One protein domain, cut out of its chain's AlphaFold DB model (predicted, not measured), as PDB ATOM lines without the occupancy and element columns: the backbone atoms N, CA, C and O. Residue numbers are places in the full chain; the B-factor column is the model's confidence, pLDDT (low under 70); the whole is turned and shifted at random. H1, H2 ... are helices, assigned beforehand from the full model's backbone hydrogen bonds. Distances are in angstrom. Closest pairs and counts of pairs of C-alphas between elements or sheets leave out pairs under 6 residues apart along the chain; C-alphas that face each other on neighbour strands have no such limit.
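This is residues 73 to 167 of the 167 residues of the protein "Tetratricopeptide repeat protein" of Candidatus Aminicenantes bacterium (UniProt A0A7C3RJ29). Three helices, H2, H3 and H4, form an up-and-down bundle: H2 and H3 make a long, close hairpin, and the shorter H4 packs beside it. H5 folds back on the side of H4 away from that hairpin and ends in a tip, residues 162 to 167, that sticks out, while the short H1 packs near the beginning of H2. The printed part has 95 residues, with five named helices in the order H1 to H5 and no named strand, and its class is all helix. The whole is compact, with a radius of gyration of the C-alphas of 14.0 A, and flat, spanning 50 by 35 by 16 A.

H1, residues 73 to 78, touches residues 85 to 89 alone of H2, residues 83 to 99; they form a helical hairpin at a shallow tilt of 15 degrees, and their closest C-alphas, of Ile 76 and Ala 85, are 6.4 A apart. H2 touches H3, residues 103 to 123, in a second hairpin, with 48 pairs of C-alphas within 8 A, the closest those of Gly 90 and Gly 113 at 3.6 A. H4, residues 128 to 140, touches H2 and runs the same way at a shallow tilt of 17 degrees, the closest C-alphas being those of Cys 87 and Leu 130, 6.3 A apart. H3 and H4 form a hairpin at a shallow tilt of 24 degrees and touch through residues 114 to 121 and 130 to 134 alone; the closest C-alphas, of Met 117 and Arg 134, are 5.9 A apart. H5, residues 148 to 165, forms a hairpin with H4 at a steep tilt of 36 degrees, only just past shallow, and the C-alphas of Gly 135 and Ala 151 are the closest, at 4.0 A. H5 is apart from H1, H2 and H3. In H1, H2, H3, H4 and H5 every backbone O i to N i+4 pair is within hydrogen-bond range.

H1 begins at C-alpha 73, at (-25.767, -5.609, 26.095). From first to last C-alpha H2 is 24.8 A long, H3 30.7 A, H4 18.2 A and H5 26.3 A. H3, the longest helix with 21 residues, begins at C-alpha 103, at (-33.563, -24.346, 13.583). H5 ends at C-alpha 165, at (8.574, -16.714, 25.013).

The two C-alphas farthest apart, those of Phe 102 and Leu 167, are 50.6 A apart. The printed part has no cut and ends at the chain's last residue. The links from H1 to H2, H2 to H3 and H3 to H4 are tight, and that from H4 to H5 is short. The mean pLDDT of the printed part is 96.4, and residue 167 alone is under 70.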
ATOM      1  N   LYS A  73     -25.157  -6.659  26.929       98.56
ATOM      2  CA  LYS A  73     -25.767  -5.609  26.095       98.56
ATOM      3  C   LYS A  73     -25.804  -4.259  26.810       98.56
ATOM      4  O   LYS A  73     -25.607  -3.229  26.166       98.56
ATOM      5  N   ARG A  74     -26.041  -4.228  28.125       97.56
ATOM      6  CA  ARG A  74     -25.949  -2.995  28.928       97.56
ATOM      7  C   ARG A  74     -24.517  -2.469  28.976       97.56
ATOM      8  O   ARG A  74     -24.326  -1.276  28.756       97.56
ATOM      9  N   LEU A  75     -23.526  -3.340  29.166       98.31
ATOM     10  CA  LEU A  75     -22.116  -2.953  29.115       98.31
ATOM     11  C   LEU A  75     -21.736  -2.340  27.764       98.31
ATOM     12  O   LEU A  75     -21.148  -1.267  27.735       98.31
ATOM     13  N   ILE A  76     -22.143  -2.955  26.653       98.56
ATOM     14  CA  ILE A  76     -21.875  -2.441  25.299       98.56
ATOM     15  C   ILE A  76     -22.566  -1.090  25.052       98.56
ATOM     16  O   ILE A  76     -22.036  -0.252  24.330       98.56
ATOM     17  N   LYS A  77     -23.730  -0.824  25.660       97.94
ATOM     18  CA  LYS A  77     -24.355   0.511  25.591       97.94
ATOM     19  C   LYS A  77     -23.529   1.580  26.314       97.94
ATOM     20  O   LYS A  77     -23.520   2.722  25.870       97.94
ATOM     21  N   ILE A  78     -22.877   1.220  27.420       96.88
ATOM     22  CA  ILE A  78     -22.014   2.123  28.199       96.88
ATOM     23  C   ILE A  78     -20.661   2.308  27.500       96.88
ATOM     24  O   ILE A  78     -20.134   3.416  27.448       96.88
ATOM     25  N   ASP A  79     -20.104   1.226  26.961       98.00
ATOM     26  CA  ASP A  79     -18.797   1.179  26.313       98.00
ATOM     27  C   ASP A  79     -18.875   0.366  25.006       98.00
ATOM     28  O   ASP A  79     -18.618  -0.844  25.000       98.00
ATOM     29  N   PRO A  80     -19.232   1.016  23.880       98.44
ATOM     30  CA  PRO A  80     -19.443   0.346  22.592       98.44
ATOM     31  C   PRO A  80     -18.202  -0.303  21.969       98.44
ATOM     32  O   PRO A  80     -18.328  -0.983  20.946       98.44
ATOM     33  N   ASN A  81     -17.020  -0.058  22.539       98.19
ATOM     34  CA  ASN A  81     -15.737  -0.595  22.088       98.19
ATOM     35  C   ASN A  81     -15.122  -1.553  23.120       98.19
ATOM     36  O   ASN A  81     -13.949  -1.907  23.009       98.19
ATOM     37  N   ASN A  82     -15.897  -2.001  24.111       98.56
ATOM     38  CA  ASN A  82     -15.435  -2.988  25.074       98.56
ATOM     39  C   ASN A  82     -15.286  -4.365  24.403       98.56
ATOM     40  O   ASN A  82     -16.265  -5.084  24.186       98.56
ATOM     41  N   ALA A  83     -14.048  -4.716  24.048       98.69
ATOM     42  CA  ALA A  83     -13.740  -5.935  23.310       98.69
ATOM     43  C   ALA A  83     -14.148  -7.208  24.074       98.69
ATOM     44  O   ALA A  83     -14.749  -8.107  23.484       98.69
ATOM     45  N   ASP A  84     -13.910  -7.269  25.388       98.62
ATOM     46  CA  ASP A  84     -14.325  -8.410  26.211       98.62
ATOM     47  C   ASP A  84     -15.849  -8.574  26.222       98.62
ATOM     48  O   ASP A  84     -16.350  -9.679  26.021       98.62
ATOM     49  N   ALA A  85     -16.606  -7.484  26.381       98.69
ATOM     50  CA  ALA A  85     -18.068  -7.528  26.380       98.69
ATOM     51  C   ALA A  85     -18.626  -8.076  25.062       98.69
ATOM     52  O   ALA A  85     -19.518  -8.923  25.077       98.69
ATOM     53  N   HIS A  86     -18.065  -7.638  23.931       98.88
ATOM     54  CA  HIS A  86     -18.395  -8.170  22.611       98.88
ATOM     55  C   HIS A  86     -18.074  -9.668  22.500       98.88
ATOM     56  O   HIS A  86     -18.904 -10.451  22.040       98.88
ATOM     57  N   CYS A  87     -16.912 -10.105  22.985       98.81
ATOM     58  CA  CYS A  87     -16.507 -11.508  22.910       98.81
ATOM     59  C   CYS A  87     -17.413 -12.420  23.747       98.81
ATOM     60  O   CYS A  87     -17.913 -13.438  23.257       98.81
ATOM     61  N   TRP A  88     -17.681 -12.026  24.993       98.81
ATOM     62  CA  TRP A  88     -18.546 -12.784  25.893       98.81
ATOM     63  C   TRP A  88     -20.007 -12.765  25.446       98.81
ATOM     64  O   TRP A  88     -20.668 -13.799  25.544       98.81
ATOM     65  N   LEU A  89     -20.501 -11.653  24.880       98.88
ATOM     66  CA  LEU A  89     -21.839 -11.607  24.284       98.88
ATOM     67  C   LEU A  89     -21.916 -12.588  23.117       98.88
ATOM     68  O   LEU A  89     -22.876 -13.350  23.012       98.88
ATOM     69  N   GLY A  90     -20.871 -12.624  22.290       98.75
ATOM     70  CA  GLY A  90     -20.750 -13.590  21.214       98.75
ATOM     71  C   GLY A  90     -20.873 -15.033  21.699       98.75
ATOM     72  O   GLY A  90     -21.648 -15.823  21.153       98.75
ATOM     73  N   SER A  91     -20.172 -15.362  22.788       98.56
ATOM     74  CA  SER A  91     -20.206 -16.701  23.383       98.56
ATOM     75  C   SER A  91     -21.593 -17.041  23.931       98.56
ATOM     76  O   SER A  91     -22.137 -18.104  23.630       98.56
ATOM     77  N   ILE A  92     -22.235 -16.110  24.642       98.62
ATOM     78  CA  ILE A  92     -23.609 -16.274  25.138       98.62
ATOM     79  C   ILE A  92     -24.601 -16.517  23.997       98.62
ATOM     80  O   ILE A  92     -25.429 -17.423  24.089       98.62
ATOM     81  N   LEU A  93     -24.505 -15.767  22.900       98.69
ATOM     82  CA  LEU A  93     -25.400 -15.941  21.755       98.69
ATOM     83  C   LEU A  93     -25.209 -17.314  21.100       98.69
ATOM     84  O   LEU A  93     -26.184 -17.971  20.743       98.69
ATOM     85  N   THR A  94     -23.983 -17.827  21.022       97.94
ATOM     86  CA  THR A  94     -23.757 -19.190  20.509       97.94
ATOM     87  C   THR A  94     -24.328 -20.271  21.439       97.94
ATOM     88  O   THR A  94     -24.904 -21.242  20.945       97.94
ATOM     89  N   LEU A  95     -24.280 -20.081  22.769       97.00
ATOM     90  CA  LEU A  95     -24.967 -20.951  23.739       97.00
ATOM     91  C   LEU A  95     -26.487 -20.897  23.559       97.00
ATOM     92  O   LEU A  95     -27.154 -21.931  23.524       97.00
ATOM     93  N   LYS A  96     -27.040 -19.700  23.352       96.69
ATOM     94  CA  LYS A  96     -28.462 -19.515  23.045       96.69
ATOM     95  C   LYS A  96     -28.851 -20.224  21.745       96.69
ATOM     96  O   LYS A  96     -29.897 -20.866  21.676       96.69
ATOM     97  N   GLY A  97     -27.975 -20.189  20.741       96.62
ATOM     98  CA  GLY A  97     -28.115 -20.933  19.491       96.62
ATOM     99  C   GLY A  97     -28.084 -22.454  19.673       96.62
ATOM    100  O   GLY A  97     -28.901 -23.144  19.064       96.62
ATOM    101  N   ARG A  98     -27.209 -22.982  20.540       93.94
ATOM    102  CA  ARG A  98     -27.161 -24.411  20.912       93.94
ATOM    103  C   ARG A  98     -28.500 -24.884  21.488       93.94
ATOM    104  O   ARG A  98     -28.994 -25.944  21.103       93.94
ATOM    105  N   ASP A  99     -29.096 -24.078  22.365       93.38
ATOM    106  CA  ASP A  99     -30.264 -24.462  23.169       93.38
ATOM    107  C   ASP A  99     -31.618 -24.054  22.571       93.38
ATOM    108  O   ASP A  99     -32.673 -24.389  23.136       93.38
ATOM    109  N   ALA A 100     -31.606 -23.334  21.445       95.19
ATOM    110  CA  ALA A 100     -32.810 -22.864  20.776       95.19
ATOM    111  C   ALA A 100     -33.609 -24.021  20.151       95.19
ATOM    112  O   ALA A 100     -33.067 -24.957  19.552       95.19
ATOM    113  N   THR A 101     -34.935 -23.942  20.262       94.75
ATOM    114  CA  THR A 101     -35.853 -24.983  19.774       94.75
ATOM    115  C   THR A 101     -35.969 -24.975  18.253       94.75
ATOM    116  O   THR A 101     -35.963 -26.031  17.623       94.75
ATOM    117  N   PHE A 102     -36.057 -23.789  17.647       95.50
ATOM    118  CA  PHE A 102     -36.321 -23.647  16.218       95.50
ATOM    119  C   PHE A 102     -35.017 -23.533  15.415       95.50
ATOM    120  O   PHE A 102     -34.217 -22.642  15.709       95.50
ATOM    121  N   PRO A 103     -34.808 -24.348  14.360       93.44
ATOM    122  CA  PRO A 103     -33.563 -24.346  13.583       93.44
ATOM    123  C   PRO A 103     -33.141 -22.968  13.058       93.44
ATOM    124  O   PRO A 103     -31.967 -22.615  13.124       93.44
ATOM    125  N   ILE A 104     -34.097 -22.158  12.597       95.31
ATOM    126  CA  ILE A 104     -33.828 -20.804  12.090       95.31
ATOM    127  C   ILE A 104     -33.255 -19.906  13.197       95.31
ATOM    128  O   ILE A 104     -32.286 -19.190  12.961       95.31
ATOM    129  N   GLN A 105     -33.798 -19.979  14.417       96.06
ATOM    130  CA  GLN A 105     -33.297 -19.195  15.549       96.06
ATOM    131  C   GLN A 105     -31.868 -19.594  15.919       96.06
ATOM    132  O   GLN A 105     -31.060 -18.720  16.210       96.06
ATOM    133  N   ARG A 106     -31.527 -20.890  15.836       96.44
ATOM    134  CA  ARG A 106     -30.149 -21.361  16.065       96.44
ATOM    135  C   ARG A 106     -29.166 -20.641  15.152       96.44
ATOM    136  O   ARG A 106     -28.169 -20.104  15.618       96.44
ATOM    137  N   ILE A 107     -29.479 -20.604  13.856       97.38
ATOM    138  CA  ILE A 107     -28.625 -19.976  12.844       97.38
ATOM    139  C   ILE A 107     -28.487 -18.474  13.109       97.38
ATOM    140  O   ILE A 107     -27.382 -17.950  13.000       97.38
ATOM    141  N   ILE A 108     -29.581 -17.792  13.462       98.06
ATOM    142  CA  ILE A 108     -29.563 -16.357  13.777       98.06
ATOM    143  C   ILE A 108     -28.646 -16.088  14.970       98.06
ATOM    144  O   ILE A 108     -27.698 -15.321  14.833       98.06
ATOM    145  N   TYR A 109     -28.865 -16.772  16.095       98.44
ATOM    146  CA  TYR A 109     -28.069 -16.561  17.301       98.44
ATOM    147  C   TYR A 109     -26.588 -16.875  17.092       98.44
ATOM    148  O   TYR A 109     -25.736 -16.104  17.521       98.44
ATOM    149  N   VAL A 110     -26.259 -17.963  16.387       98.38
ATOM    150  CA  VAL A 110     -24.858 -18.278  16.076       98.38
ATOM    151  C   VAL A 110     -24.240 -17.184  15.205       98.38
ATOM    152  O   VAL A 110     -23.150 -16.718  15.510       98.38
ATOM    153  N   LYS A 111     -24.926 -16.718  14.153       98.56
ATOM    154  CA  LYS A 111     -24.399 -15.655  13.281       98.56
ATOM    155  C   LYS A 111     -24.208 -14.329  14.013       98.56
ATOM    156  O   LYS A 111     -23.195 -13.666  13.799       98.56
ATOM    157  N   GLU A 112     -25.157 -13.947  14.862       98.69
ATOM    158  CA  GLU A 112     -25.006 -12.771  15.721       98.69
ATOM    159  C   GLU A 112     -23.822 -12.952  16.671       98.69
ATOM    160  O   GLU A 112     -22.979 -12.066  16.765       98.69
ATOM    161  N   GLY A 113     -23.688 -14.126  17.289       98.69
ATOM    162  CA  GLY A 113     -22.586 -14.398  18.200       98.69
ATOM    163  C   GLY A 113     -21.211 -14.314  17.535       98.69
ATOM    164  O   GLY A 113     -20.298 -13.680  18.063       98.69
ATOM    165  N   LEU A 114     -21.084 -14.873  16.330       98.75
ATOM    166  CA  LEU A 114     -19.867 -14.793  15.522       98.75
ATOM    167  C   LEU A 114     -19.502 -13.348  15.169       98.75
ATOM    168  O   LEU A 114     -18.343 -12.963  15.308       98.75
ATOM    169  N   LYS A 115     -20.488 -12.530  14.783       98.81
ATOM    170  CA  LYS A 115     -20.278 -11.107  14.492       98.81
ATOM    171  C   LYS A 115     -19.703 -10.359  15.697       98.81
ATOM    172  O   LYS A 115     -18.794  -9.547  15.533       98.81
ATOM    173  N   GLU A 116     -20.219 -10.619  16.896       98.88
ATOM    174  CA  GLU A 116     -19.737  -9.972  18.118       98.88
ATOM    175  C   GLU A 116     -18.307 -10.421  18.475       98.88
ATOM    176  O   GLU A 116     -17.464  -9.584  18.803       98.88
ATOM    177  N   MET A 117     -17.976 -11.709  18.318       98.81
ATOM    178  CA  MET A 117     -16.602 -12.196  18.519       98.81
ATOM    179  C   MET A 117     -15.612 -11.635  17.495       98.81
ATOM    180  O   MET A 117     -14.492 -11.271  17.856       98.81
ATOM    181  N   ASP A 118     -16.011 -11.545  16.226       98.88
ATOM    182  CA  ASP A 118     -15.178 -10.953  15.179       98.88
ATOM    183  C   ASP A 118     -14.931  -9.466  15.462       98.88
ATOM    184  O   ASP A 118     -13.798  -8.996  15.349       98.88
ATOM    185  N   LYS A 119     -15.954  -8.740  15.941       98.81
ATOM    186  CA  LYS A 119     -15.780  -7.364  16.417       98.81
ATOM    187  C   LYS A 119     -14.793  -7.297  17.586       98.81
ATOM    188  O   LYS A 119     -13.909  -6.444  17.563       98.81
ATOM    189  N   ALA A 120     -14.895  -8.187  18.570       98.81
ATOM    190  CA  ALA A 120     -13.993  -8.211  19.721       98.81
ATOM    191  C   ALA A 120     -12.518  -8.360  19.319       98.81
ATOM    192  O   ALA A 120     -11.680  -7.575  19.757       98.81
ATOM    193  N   VAL A 121     -12.208  -9.320  18.442       98.75
ATOM    194  CA  VAL A 121     -10.835  -9.505  17.947       98.75
ATOM    195  C   VAL A 121     -10.405  -8.333  17.064       98.75
ATOM    196  O   VAL A 121      -9.256  -7.921  17.143       98.75
ATOM    197  N   SER A 122     -11.307  -7.717  16.291       98.69
ATOM    198  CA  SER A 122     -10.964  -6.509  15.525       98.69
ATOM    199  C   SER A 122     -10.614  -5.302  16.409       98.69
ATOM    200  O   SER A 122      -9.765  -4.498  16.032       98.69
ATOM    201  N   LEU A 123     -11.240  -5.182  17.588       98.62
ATOM    202  CA  LEU A 123     -10.973  -4.114  18.556       98.62
ATOM    203  C   LEU A 123      -9.639  -4.320  19.284       98.62
ATOM    204  O   LEU A 123      -8.939  -3.344  19.548       98.62
ATOM    205  N   SER A 124      -9.286  -5.573  19.582       98.38
ATOM    206  CA  SER A 124      -8.058  -5.931  20.301       98.38
ATOM    207  C   SER A 124      -7.375  -7.159  19.674       98.38
ATOM    208  O   SER A 124      -7.433  -8.251  20.251       98.38
ATOM    209  N   PRO A 125      -6.696  -7.009  18.517       98.00
ATOM    210  CA  PRO A 125      -6.201  -8.140  17.721       98.00
ATOM    211  C   PRO A 125      -5.113  -8.977  18.387       98.00
ATOM    212  O   PRO A 125      -4.927 -10.134  18.022       98.00
ATOM    213  N   GLU A 126      -4.387  -8.407  19.346       96.62
ATOM    214  CA  GLU A 126      -3.307  -9.090  20.066       96.62
ATOM    215  C   GLU A 126      -3.785  -9.748  21.369       96.62
ATOM    216  O   GLU A 126      -3.019 -10.431  22.048       96.62
ATOM    217  N   ASN A 127      -5.062  -9.577  21.734       97.56
ATOM    218  CA  ASN A 127      -5.593 -10.142  22.965       97.56
ATOM    219  C   ASN A 127      -5.814 -11.656  22.814       97.56
ATOM    220  O   ASN A 127      -6.801 -12.126  22.238       97.56
ATOM    221  N   ILE A 128      -4.885 -12.412  23.402       97.25
ATOM    222  CA  ILE A 128      -4.862 -13.879  23.440       97.25
ATOM    223  C   ILE A 128      -6.189 -14.455  23.944       97.25
ATOM    224  O   ILE A 128      -6.665 -15.449  23.399       97.25
ATOM    225  N   ASN A 129      -6.807 -13.846  24.961       97.19
ATOM    226  CA  ASN A 129      -8.039 -14.369  25.551       97.19
ATOM    227  C   ASN A 129      -9.216 -14.283  24.572       97.19
ATOM    228  O   ASN A 129      -9.978 -15.242  24.459       97.19
ATOM    229  N   LEU A 130      -9.339 -13.185  23.820       98.44
ATOM    230  CA  LEU A 130     -10.413 -13.021  22.832       98.44
ATOM    231  C   LEU A 130     -10.265 -14.022  21.685       98.44
ATOM    232  O   LEU A 130     -11.237 -14.679  21.312       98.44
ATOM    233  N   ARG A 131      -9.037 -14.194  21.179       98.62
ATOM    234  CA  ARG A 131      -8.723 -15.207  20.161       98.62
ATOM    235  C   ARG A 131      -8.953 -16.623  20.675       98.62
ATOM    236  O   ARG A 131      -9.519 -17.445  19.969       98.62
ATOM    237  N   MET A 132      -8.605 -16.908  21.929       98.44
ATOM    238  CA  MET A 132      -8.864 -18.209  22.547       98.44
ATOM    239  C   MET A 132     -10.367 -18.519  22.606       98.44
ATOM    240  O   MET A 132     -10.779 -19.631  22.273       98.44
ATOM    241  N   ILE A 133     -11.193 -17.554  23.020       98.38
ATOM    242  CA  ILE A 133     -12.653 -17.720  23.083       98.38
ATOM    243  C   ILE A 133     -13.224 -17.895  21.670       98.38
ATOM    244  O   ILE A 133     -13.955 -18.859  21.429       98.38
ATOM    245  N   ARG A 134     -12.853 -17.019  20.726       98.69
ATOM    246  CA  ARG A 134     -13.324 -17.071  19.333       98.69
ATOM    247  C   ARG A 134     -12.906 -18.356  18.626       98.69
ATOM    248  O   ARG A 134     -13.752 -18.976  17.980       98.69
ATOM    249  N   GLY A 135     -11.659 -18.787  18.789       98.56
ATOM    250  CA  GLY A 135     -11.125 -20.016  18.210       98.56
ATOM    251  C   GLY A 135     -11.815 -21.262  18.759       98.56
ATOM    252  O   GLY A 135     -12.278 -22.098  17.986       98.56
ATOM    253  N   LYS A 136     -11.993 -21.362  20.087       98.25
ATOM    254  CA  LYS A 136     -12.744 -22.471  20.710       98.25
ATOM    255  C   LYS A 136     -14.189 -22.538  20.232       98.25
ATOM    256  O   LYS A 136     -14.692 -23.627  19.973       98.25
ATOM    257  N   ASN A 137     -14.850 -21.388  20.135       97.81
ATOM    258  CA  ASN A 137     -16.225 -21.328  19.666       97.81
ATOM    259  C   ASN A 137     -16.320 -21.756  18.197       97.81
ATOM    260  O   ASN A 137     -17.070 -22.665  17.865       97.81
ATOM    261  N   SER A 138     -15.469 -21.171  17.353       98.19
ATOM    262  CA  SER A 138     -15.361 -21.461  15.923       98.19
ATOM    263  C   SER A 138     -15.094 -22.944  15.646       98.19
ATOM    264  O   SER A 138     -15.737 -23.517  14.772       98.19
ATOM    265  N   LEU A 139     -14.218 -23.580  16.430       97.81
ATOM    266  CA  LEU A 139     -13.900 -25.008  16.322       97.81
ATOM    267  C   LEU A 139     -15.077 -25.923  16.705       97.81
ATOM    268  O   LEU A 139     -15.181 -27.036  16.198       97.81
ATOM    269  N   ALA A 140     -15.953 -25.481  17.609       95.81
ATOM    270  CA  ALA A 140     -17.098 -26.266  18.068       95.81
ATOM    271  C   ALA A 140     -18.323 -26.174  17.138       95.81
ATOM    272  O   ALA A 140     -19.306 -26.890  17.348       95.81
ATOM    273  N   LEU A 141     -18.303 -25.281  16.141       96.31
ATOM    274  CA  LEU A 141     -19.433 -25.047  15.246       96.31
ATOM    275  C   LEU A 141     -19.454 -26.023  14.057       96.31
ATOM    276  O   LEU A 141     -18.400 -26.400  13.554       96.31
ATOM    277  N   PRO A 142     -20.645 -26.387  13.544       94.44
ATOM    278  CA  PRO A 142     -20.759 -27.160  12.307       94.44
ATOM    279  C   PRO A 142     -20.201 -26.419  11.081       94.44
ATOM    280  O   PRO A 142     -20.330 -25.196  10.976       94.44
ATOM    281  N   ASP A 143     -19.718 -27.174  10.091       94.81
ATOM    282  CA  ASP A 143     -19.065 -26.659   8.871       94.81
ATOM    283  C   ASP A 143     -19.886 -25.628   8.082       94.81
ATOM    284  O   ASP A 143     -19.322 -24.769   7.407       94.81
ATOM    285  N   ILE A 144     -21.219 -25.641   8.203       95.81
ATOM    286  CA  ILE A 144     -22.112 -24.662   7.557       95.81
ATOM    287  C   ILE A 144     -21.786 -23.202   7.922       95.81
ATOM    288  O   ILE A 144     -22.151 -22.288   7.184       95.81
ATOM    289  N   PHE A 145     -21.116 -22.968   9.053       96.75
ATOM    290  CA  PHE A 145     -20.704 -21.630   9.477       96.75
ATOM    291  C   PHE A 145     -19.339 -21.201   8.919       96.75
ATOM    292  O   PHE A 145     -18.995 -20.030   9.055       96.75
ATOM    293  N   ASN A 146     -18.592 -22.108   8.277       96.88
ATOM    294  CA  ASN A 146     -17.292 -21.855   7.649       96.88
ATOM    295  C   ASN A 146     -16.283 -21.149   8.578       96.88
ATOM    296  O   ASN A 146     -15.751 -20.088   8.255       96.88
ATOM    297  N   ARG A 147     -16.078 -21.708   9.778       98.00
ATOM    298  CA  ARG A 147     -15.276 -21.093  10.855       98.00
ATOM    299  C   ARG A 147     -13.942 -21.777  11.141       98.00
ATOM    300  O   ARG A 147     -13.221 -21.326  12.028       98.00
ATOM    301  N   ILE A 148     -13.598 -22.828  10.398       97.81
ATOM    302  CA  ILE A 148     -12.369 -23.585  10.650       97.81
ATOM    303  C   ILE A 148     -11.116 -22.732  10.426       97.81
ATOM    304  O   ILE A 148     -10.247 -22.712  11.291       97.81
ATOM    305  N   ASP A 149     -11.072 -21.938   9.353       98.06
ATOM    306  CA  ASP A 149      -9.925 -21.071   9.049       98.06
ATOM    307  C   ASP A 149      -9.715 -20.011  10.135       98.06
ATOM    308  O   ASP A 149      -8.589 -19.753  10.547       98.06
ATOM    309  N   THR A 150     -10.800 -19.446  10.675       98.50
ATOM    310  CA  THR A 150     -10.714 -18.496  11.792       98.50
ATOM    311  C   THR A 150     -10.196 -19.157  13.068       98.50
ATOM    312  O   THR A 150      -9.433 -18.546  13.811       98.50
ATOM    313  N   ALA A 151     -10.594 -20.406  13.335       98.50
ATOM    314  CA  ALA A 151     -10.064 -21.151  14.471       98.50
ATOM    315  C   ALA A 151      -8.563 -21.432  14.306       98.50
ATOM    316  O   ALA A 151      -7.810 -21.261  15.264       98.50
ATOM    317  N   ILE A 152      -8.130 -21.821  13.101       98.56
ATOM    318  CA  ILE A 152      -6.715 -22.033  12.772       98.56
ATOM    319  C   ILE A 152      -5.928 -20.739  12.991       98.56
ATOM    320  O   ILE A 152      -4.973 -20.753  13.763       98.56
ATOM    321  N   GLU A 153      -6.379 -19.618  12.418       98.31
ATOM    322  CA  GLU A 153      -5.745 -18.301  12.575       98.31
ATOM    323  C   GLU A 153      -5.543 -17.936  14.057       98.31
ATOM    324  O   GLU A 153      -4.456 -17.528  14.473       98.31
ATOM    325  N   ASP A 154      -6.587 -18.103  14.875       98.62
ATOM    326  CA  ASP A 154      -6.527 -17.778  16.298       98.62
ATOM    327  C   ASP A 154      -5.536 -18.665  17.054       98.62
ATOM    328  O   ASP A 154      -4.768 -18.164  17.879       98.62
ATOM    329  N   PHE A 155      -5.520 -19.972  16.788       98.50
ATOM    330  CA  PHE A 155      -4.609 -20.882  17.475       98.50
ATOM    331  C   PHE A 155      -3.160 -20.741  17.001       98.50
ATOM    332  O   PHE A 155      -2.261 -20.780  17.840       98.50
ATOM    333  N   GLU A 156      -2.918 -20.506  15.711       98.12
ATOM    334  CA  GLU A 156      -1.582 -20.224  15.174       98.12
ATOM    335  C   GLU A 156      -0.989 -18.958  15.792       98.12
ATOM    336  O   GLU A 156       0.160 -18.964  16.242       98.12
ATOM    337  N   PHE A 157      -1.785 -17.889  15.910       97.69
ATOM    338  CA  PHE A 157      -1.350 -16.668  16.583       97.69
ATOM    339  C   PHE A 157      -0.891 -16.954  18.020       97.69
ATOM    340  O   PHE A 157       0.203 -16.544  18.422       97.69
ATOM    341  N   ILE A 158      -1.698 -17.696  18.782       96.06
ATOM    342  CA  ILE A 158      -1.424 -18.016  20.189       96.06
ATOM    343  C   ILE A 158      -0.178 -18.896  20.330       96.06
ATOM    344  O   ILE A 158       0.638 -18.661  21.224       96.06
ATOM    345  N   LEU A 159      -0.008 -19.893  19.462       96.06
ATOM    346  CA  LEU A 159       1.173 -20.757  19.460       96.06
ATOM    347  C   LEU A 159       2.443 -19.962  19.138       96.06
ATOM    348  O   LEU A 159       3.425 -20.084  19.868       96.06
ATOM    349  N   SER A 160       2.385 -19.063  18.149       95.31
ATOM    350  CA  SER A 160       3.533 -18.229  17.765       95.31
ATOM    351  C   SER A 160       4.060 -17.356  18.911       95.31
ATOM    352  O   SER A 160       5.250 -17.058  18.974       95.31
ATOM    353  N   LEU A 161       3.186 -16.925  19.832       91.88
ATOM    354  CA  LEU A 161       3.584 -16.148  21.007       91.88
ATOM    355  C   LEU A 161       4.319 -17.011  22.031       91.88
ATOM    356  O   LEU A 161       5.372 -16.610  22.517       91.88
ATOM    357  N   LYS A 162       3.808 -18.214  22.308       87.25
ATOM    358  CA  LYS A 162       4.433 -19.142  23.260       87.25
ATOM    359  C   LYS A 162       5.807 -19.612  22.801       87.25
ATOM    360  O   LYS A 162       6.701 -19.776  23.620       87.25
ATOM    361  N   GLU A 163       5.975 -19.820  21.499       88.38
ATOM    362  CA  GLU A 163       7.270 -20.176  20.914       88.38
ATOM    363  C   GLU A 163       8.294 -19.049  21.076       88.38
ATOM    364  O   GLU A 163       9.446 -19.321  21.396       88.38
ATOM    365  N   ARG A 164       7.874 -17.785  20.923       87.00
ATOM    366  CA  ARG A 164       8.741 -16.619  21.160       87.00
ATOM    367  C   ARG A 164       9.153 -16.462  22.623       87.00
ATOM    368  O   ARG A 164      10.268 -16.035  22.872       87.00
ATOM    369  N   GLU A 165       8.274 -16.778  23.571       82.19
ATOM    370  CA  GLU A 165       8.574 -16.714  25.013       82.19
ATOM    371  C   GLU A 165       9.504 -17.841  25.491       82.19
ATOM    372  O   GLU A 165      10.108 -17.733  26.557       82.19
ATOM    373  N   ALA A 166       9.601 -18.935  24.731       74.69
ATOM    374  CA  ALA A 166      10.420 -20.099  25.065       74.69
ATOM    375  C   ALA A 166      11.878 -20.012  24.563       74.69
ATOM    376  O   ALA A 166      12.665 -20.915  24.860       74.69
ATOM    377  N   LEU A 167      12.222 -18.966  23.802       58.62
ATOM    378  CA  LEU A 167      13.549 -18.694  23.226       58.62
ATOM    379  C   LEU A 167      14.260 -17.568  23.984       58.62
ATOM    380  O   LEU A 167      15.498 -17.679  24.135       58.62
TER     381      LEU A 167